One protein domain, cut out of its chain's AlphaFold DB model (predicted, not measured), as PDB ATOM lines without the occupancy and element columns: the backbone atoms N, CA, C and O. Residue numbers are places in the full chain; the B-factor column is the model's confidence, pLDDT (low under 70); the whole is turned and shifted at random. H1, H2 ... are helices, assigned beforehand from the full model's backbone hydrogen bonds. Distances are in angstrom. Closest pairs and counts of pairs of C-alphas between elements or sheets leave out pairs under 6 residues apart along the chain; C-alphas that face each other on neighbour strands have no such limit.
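Overview. This is residues 20 to 73 of the 101 residues of an uncharacterized protein of Streptomyces sp. NEAU-sy36 (UniProt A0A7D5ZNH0). There is little regular structure here: a small rounded body made mostly of loops, with two short helices, H1 and H2, set among them. A long opening stretch, residues 20 to 35, leads to H1, residues 41 to 52 loop on to H2, and residues 61 to 73 make the closing stretch. The printed part has 54 residues, of which 13 are in H1 and H2; there is no named strand, and the class is all helix. It is compact, with a radius of gyration of the C-alphas of 10.2 A and spans of 26 by 23 by 20 A.

Along the chain. H1, residues 36 to 40, begins at C-alpha 36 (133.605, 109.996, 123.064). H2, residues 53 to 60, is 10.5 A long and ends at C-alpha 60 (137.660, 121.986, 119.384).

Arrangement. H1 and H2 are only just apart, their closest C-alphas 8.1 A from each other. In both, every O i to N i+4 pair is within hydrogen-bond range.

Size, cuts and confidence. The C-alphas farthest apart, of Gly 26 and Ala 67, are 26.1 A apart. The printed part has no cut; the link from H1 to H2 is long. Mean pLDDT of the printed part is 71.1, with residues 28 to 34, 40 to 49 and 70 to 73 among those under 70.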
ATOM      1  N   PRO A  20     150.264 105.569 115.393       61.62
ATOM      2  CA  PRO A  20     149.635 106.061 114.175       61.62
ATOM      3  C   PRO A  20     149.851 107.568 114.068       61.62
ATOM      4  O   PRO A  20     149.580 108.295 115.028       61.62
ATOM      5  N   ASP A  21     150.358 108.005 112.917       70.81
ATOM      6  CA  ASP A  21     150.586 109.416 112.642       70.81
ATOM      7  C   ASP A  21     149.281 110.198 112.825       70.81
ATOM      8  O   ASP A  21     148.192 109.734 112.474       70.81
ATOM      9  N   CYS A  22     149.382 111.412 113.362       73.75
ATOM     10  CA  CYS A  22     148.231 112.300 113.471       73.75
ATOM     11  C   CYS A  22     147.682 112.639 112.074       73.75
ATOM     12  O   CYS A  22     148.407 113.184 111.244       73.75
ATOM     13  N   ASP A  23     146.388 112.430 111.834       77.62
ATOM     14  CA  ASP A  23     145.762 112.640 110.519       77.62
ATOM     15  C   ASP A  23     145.821 114.093 110.018       77.62
ATOM     16  O   ASP A  23     145.697 114.344 108.819       77.62
ATOM     17  N   ASP A  24     145.989 115.062 110.923       78.25
ATOM     18  CA  ASP A  24     146.020 116.487 110.575       78.25
ATOM     19  C   ASP A  24     147.418 117.015 110.259       78.25
ATOM     20  O   ASP A  24     147.564 117.873 109.387       78.25
ATOM     21  N   CYS A  25     148.441 116.558 110.981       78.81
ATOM     22  CA  CYS A  25     149.803 117.082 110.835       78.81
ATOM     23  C   CYS A  25     150.819 116.048 110.344       78.81
ATOM     24  O   CYS A  25     151.931 116.440 110.001       78.81
ATOM     25  N   GLY A  26     150.457 114.763 110.298       76.44
ATOM     26  CA  GLY A  26     151.331 113.661 109.894       76.44
ATOM     27  C   GLY A  26     152.534 113.447 110.814       76.44
ATOM     28  O   GLY A  26     153.509 112.840 110.390       76.44
ATOM     29  N   GLY A  27     152.515 114.014 112.024       72.44
ATOM     30  CA  GLY A  27     153.603 113.859 112.985       72.44
ATOM     31  C   GLY A  27     153.369 112.692 113.937       72.44
ATOM     32  O   GLY A  27     152.226 112.438 114.333       72.44
ATOM     33  N   ASP A  28     154.469 112.058 114.337       65.19
ATOM     34  CA  ASP A  28     154.523 111.067 115.410       65.19
ATOM     35  C   ASP A  28     154.515 111.807 116.753       65.19
ATOM     36  O   ASP A  28     155.522 112.349 117.217       65.19
ATOM     37  N   TYR A  29     153.321 111.937 117.319       64.94
ATOM     38  CA  TYR A  29     153.088 112.555 118.617       64.94
ATOM     39  C   TYR A  29     152.427 111.534 119.534       64.94
ATOM     40  O   TYR A  29     151.769 110.600 119.076       64.94
ATOM     41  N   GLU A  30     152.539 111.747 120.844       63.78
ATOM     42  CA  GLU A  30     151.765 110.968 121.804       63.78
ATOM     43  C   GLU A  30     150.265 111.095 121.501       63.78
ATOM     44  O   GLU A  30     149.687 112.190 121.478       63.78
ATOM     45  N   ASN A  31     149.648 109.947 121.239       60.69
ATOM     46  CA  ASN A  31     148.234 109.840 120.937       60.69
ATOM     47  C   ASN A  31     147.459 109.645 122.240       60.69
ATOM     48  O   ASN A  31     147.723 108.710 122.993       60.69
ATOM     49  N   TYR A  32     146.485 110.517 122.494       65.06
ATOM     50  CA  TYR A  32     145.630 110.457 123.680       65.06
ATOM     51  C   TYR A  32     144.194 110.122 123.280       65.06
ATOM     52  O   TYR A  32     143.664 110.671 122.311       65.06
ATOM     53  N   ALA A  33     143.538 109.254 124.051       66.19
ATOM     54  CA  ALA A  33     142.121 108.962 123.862       66.19
ATOM     55  C   ALA A  33     141.265 110.008 124.592       66.19
ATOM     56  O   ALA A  33     141.130 109.997 125.821       66.19
ATOM     57  N   ALA A  34     140.672 110.921 123.827       67.44
ATOM     58  CA  ALA A  34     139.639 111.813 124.339       67.44
ATOM     59  C   ALA A  34     138.343 111.041 124.619       67.44
ATOM     60  O   ALA A  34     138.101 109.968 124.056       67.44
ATOM     61  N   LYS A  35     137.493 111.587 125.490       70.38
ATOM     62  CA  LYS A  35     136.144 111.055 125.693       70.38
ATOM     63  C   LYS A  35     135.351 111.109 124.394       70.38
ATOM     64  O   LYS A  35     135.477 112.050 123.612       70.38
ATOM     65  N   ASP A  36     134.481 110.126 124.223       68.44
ATOM     66  CA  ASP A  36     133.605 109.996 123.064       68.44
ATOM     67  C   ASP A  36     132.796 111.276 122.825       68.44
ATOM     68  O   ASP A  36     132.686 111.719 121.695       68.44
ATOM     69  N   GLU A  37     132.316 111.948 123.872       70.00
ATOM     70  CA  GLU A  37     131.581 113.219 123.762       70.00
ATOM     71  C   GLU A  37     132.409 114.341 123.113       70.00
ATOM     72  O   GLU A  37     131.915 115.090 122.269       70.00
ATOM     73  N   VAL A  38     133.693 114.426 123.468       71.62
ATOM     74  CA  VAL A  38     134.643 115.388 122.897       71.62
ATOM     75  C   VAL A  38     134.976 115.004 121.456       71.62
ATOM     76  O   VAL A  38     135.114 115.870 120.596       71.62
ATOM     77  N   TRP A  39     135.065 113.702 121.183       71.50
ATOM     78  CA  TRP A  39     135.412 113.154 119.877       71.50
ATOM     79  C   TRP A  39     134.264 113.244 118.860       71.50
ATOM     80  O   TRP A  39     134.461 113.724 117.746       71.50
ATOM     81  N   TYR A  40     133.048 112.850 119.241       66.31
ATOM     82  CA  TYR A  40     131.832 112.927 118.425       66.31
ATOM     83  C   TYR A  40     131.363 114.369 118.205       66.31
ATOM     84  O   TYR A  40     130.739 114.655 117.184       66.31
ATOM     85  N   GLY A  41     131.702 115.294 119.111       64.19
ATOM     86  CA  GLY A  41     131.471 116.729 118.922       64.19
ATOM     87  C   GLY A  41     132.269 117.335 117.760       64.19
ATOM     88  O   GLY A  41     131.951 118.424 117.280       64.19
ATOM     89  N   LEU A  42     133.287 116.632 117.258       67.44
ATOM     90  CA  LEU A  42     134.054 117.057 116.098       67.44
ATOM     91  C   LEU A  42     133.357 116.573 114.831       67.44
ATOM     92  O   LEU A  42     133.505 115.424 114.426       67.44
ATOM     93  N   ALA A  43     132.684 117.488 114.133       52.56
ATOM     94  CA  ALA A  43     131.950 117.251 112.881       52.56
ATOM     95  C   ALA A  43     132.765 116.603 111.725       52.56
ATOM     96  O   ALA A  43     132.242 116.381 110.634       52.56
ATOM     97  N   ARG A  44     134.059 116.320 111.932       54.94
ATOM     98  CA  ARG A  44     134.984 115.670 110.991       54.94
ATOM     99  C   ARG A  44     135.799 114.522 111.592       54.94
ATOM    100  O   ARG A  44     136.675 114.003 110.897       54.94
ATOM    101  N   ALA A  45     135.577 114.137 112.846       55.38
ATOM    102  CA  ALA A  45     136.188 112.925 113.369       55.38
ATOM    103  C   ALA A  45     135.526 111.732 112.669       55.38
ATOM    104  O   ALA A  45     134.338 111.466 112.845       55.38
ATOM    105  N   ARG A  46     136.271 111.044 111.800       57.84
ATOM    106  CA  ARG A  46     135.821 109.733 111.317       57.84
ATOM    107  C   ARG A  46     136.047 108.754 112.464       57.84
ATOM    108  O   ARG A  46     136.927 108.970 113.293       57.84
ATOM    109  N   SER A  47     135.305 107.652 112.492       57.81
ATOM    110  CA  SER A  47     135.403 106.635 113.553       57.81
ATOM    111  C   SER A  47     136.819 106.076 113.777       57.81
ATOM    112  O   SER A  47     137.051 105.410 114.775       57.81
ATOM    113  N   ASN A  48     137.757 106.347 112.862       61.12
ATOM    114  CA  ASN A  48     139.120 105.824 112.874       61.12
ATOM    115  C   ASN A  48     140.187 106.923 112.734       61.12
ATOM    116  O   ASN A  48     141.302 106.603 112.333       61.12
ATOM    117  N   THR A  49     139.856 108.203 112.954       67.31
ATOM    118  CA  THR A  49     140.891 109.246 112.908       67.31
ATOM    119  C   THR A  49     141.778 109.196 114.150       67.31
ATOM    120  O   THR A  49     141.294 108.878 115.233       67.31
ATOM    121  N   VAL A  50     143.053 109.538 114.015       73.00
ATOM    122  CA  VAL A  50     143.991 109.712 115.130       73.00
ATOM    123  C   VAL A  50     144.450 111.160 115.134       73.00
ATOM    124  O   VAL A  50     144.886 111.685 114.114       73.00
ATOM    125  N   LEU A  51     144.324 111.835 116.275       74.38
ATOM    126  CA  LEU A  51     144.716 113.233 116.419       74.38
ATOM    127  C   LEU A  51     145.605 113.396 117.643       74.38
ATOM    128  O   LEU A  51     145.250 112.974 118.741       74.38
ATOM    129  N   CYS A  52     146.721 114.093 117.462       77.81
ATOM    130  CA  CYS A  52     147.528 114.561 118.578       77.81
ATOM    131  C   CYS A  52     146.809 115.689 119.338       77.81
ATOM    132  O   CYS A  52     145.971 116.398 118.766       77.81
ATOM    133  N   ILE A  53     147.174 115.898 120.610       80.25
ATOM    134  CA  ILE A  53     146.590 116.944 121.473       80.25
ATOM    135  C   ILE A  53     146.524 118.314 120.770       80.25
ATOM    136  O   ILE A  53     145.436 118.886 120.723       80.25
ATOM    137  N   PRO A  54     147.604 118.837 120.149       80.69
ATOM    138  CA  PRO A  54     147.549 120.149 119.502       80.69
ATOM    139  C   PRO A  54     146.530 120.236 118.360       80.69
ATOM    140  O   PRO A  54     145.892 121.272 118.175       80.69
ATOM    141  N   CYS A  55     146.380 119.173 117.568       80.88
ATOM    142  CA  CYS A  55     145.401 119.136 116.480       80.88
ATOM    143  C   CYS A  55     143.978 119.002 117.025       80.88
ATOM    144  O   CYS A  55     143.060 119.652 116.524       80.88
ATOM    145  N   LEU A  56     143.807 118.232 118.098       79.88
ATOM    146  CA  LEU A  56     142.535 118.096 118.790       79.88
ATOM    147  C   LEU A  56     142.076 119.435 119.400       79.88
ATOM    148  O   LEU A  56     140.962 119.876 119.130       79.88
ATOM    149  N   GLU A  57     142.948 120.144 120.119       84.50
ATOM    150  CA  GLU A  57     142.669 121.482 120.669       84.50
ATOM    151  C   GLU A  57     142.320 122.502 119.582       84.50
ATOM    152  O   GLU A  57     141.363 123.267 119.722       84.50
ATOM    153  N   LYS A  58     143.051 122.489 118.457       84.25
ATOM    154  CA  LYS A  58     142.751 123.348 117.299       84.25
ATOM    155  C   LYS A  58     141.366 123.077 116.723       84.25
ATOM    156  O   LYS A  58     140.685 124.024 116.340       84.25
ATOM    157  N   ARG A  59     140.948 121.809 116.653       81.12
ATOM    158  CA  ARG A  59     139.630 121.432 116.123       81.12
ATOM    159  C   ARG A  59     138.485 121.786 117.068       81.12
ATOM    160  O   ARG A  59     137.439 122.213 116.590       81.12
ATOM    161  N   ILE A  60     138.671 121.621 118.377       81.62
ATOM    162  CA  ILE A  60     137.660 121.986 119.384       81.62
ATOM    163  C   ILE A  60     137.629 123.515 119.585       81.62
ATOM    164  O   ILE A  60     136.614 124.071 119.995       81.62
ATOM    165  N   GLY A  61     138.726 124.217 119.281       83.19
ATOM    166  CA  GLY A  61     138.835 125.670 119.441       83.19
ATOM    167  C   GLY A  61     139.069 126.114 120.888       83.19
ATOM    168  O   GLY A  61     138.907 127.289 121.208       83.19
ATOM    169  N   ARG A  62     139.459 125.191 121.772       86.44
ATOM    170  CA  ARG A  62     139.861 125.462 123.159       86.44
ATOM    171  C   ARG A  62     140.951 124.489 123.591       86.44
ATOM    172  O   ARG A  62     141.146 123.454 122.959       86.44
ATOM    173  N   ARG A  63     141.607 124.793 124.712       84.12
ATOM    174  CA  ARG A  63     142.521 123.839 125.347       84.12
ATOM    175  C   ARG A  63     141.767 122.658 125.950       84.12
ATOM    176  O   ARG A  63     140.661 122.827 126.479       84.12
ATOM    177  N   LEU A  64     142.376 121.482 125.860       78.94
ATOM    178  CA  LEU A  64     141.894 120.283 126.528       78.94
ATOM    179  C   LEU A  64     142.190 120.387 128.019       78.94
ATOM    180  O   LEU A  64     143.194 120.950 128.455       78.94
ATOM    181  N   THR A  65     141.292 119.821 128.803       81.12
ATOM    182  CA  THR A  65     141.438 119.670 130.244       81.12
ATOM    183  C   THR A  65     141.475 118.187 130.584       81.12
ATOM    184  O   THR A  65     141.052 117.345 129.792       81.12
ATOM    185  N   ALA A  66     141.925 117.845 131.790       77.56
ATOM    186  CA  ALA A  66     141.896 116.459 132.258       77.56
ATOM    187  C   ALA A  66     140.481 115.842 132.206       77.56
ATOM    188  O   ALA A  66     140.342 114.638 132.030       77.56
ATOM    189  N   ALA A  67     139.427 116.663 132.299       76.62
ATOM    190  CA  ALA A  67     138.044 116.204 132.202       76.62
ATOM    191  C   ALA A  67     137.645 115.740 130.790       76.62
ATOM    192  O   ALA A  67     136.678 114.988 130.660       76.62
ATOM    193  N   ASP A  68     138.372 116.162 129.754       72.25
ATOM    194  CA  ASP A  68     138.106 115.836 128.347       72.25
ATOM    195  C   ASP A  68     138.764 114.527 127.901       72.25
ATOM    196  O   ASP A  68     138.421 113.962 126.859       72.25
ATOM    197  N   LEU A  69     139.720 114.047 128.690       75.44
ATOM    198  CA  LEU A  69     140.469 112.830 128.429       75.44
ATOM    199  C   LEU A  69     139.812 111.654 129.150       75.44
ATOM    200  O   LEU A  69     139.199 111.810 130.212       75.44
ATOM    201  N   LYS A  70     139.906 110.458 128.561       69.44
ATOM    202  CA  LYS A  70     139.491 109.244 129.268       69.44
ATOM    203  C   LYS A  70     140.457 109.027 130.443       69.44
ATOM    204  O   LYS A  70     141.667 109.077 130.228       69.44
ATOM    205  N   PRO A  71     139.966 108.781 131.669       61.41
ATOM    206  CA  PRO A  71     140.830 108.583 132.838       61.41
ATOM    207  C   PRO A  71     141.768 107.374 132.672       61.41
ATOM    208  O   PRO A  71     142.898 107.395 133.153       61.41
ATOM    209  N   GLU A  72     141.333 106.373 131.907       58.47
ATOM    210  CA  GLU A  72     142.090 105.171 131.527       58.47
ATOM    211  C   GLU A  72     143.218 105.448 130.510       58.47
ATOM    212  O   GLU A  72     144.071 104.599 130.283       58.47
ATOM    213  N   ALA A  73     143.239 106.638 129.897       53.84
ATOM    214  CA  ALA A  73     144.246 107.074 128.928       53.84
ATOM    215  C   ALA A  73     145.335 107.954 129.567       53.84
ATOM    216  O   ALA A  73     145.970 108.774 128.900       53.84
TER     217      ALA A  73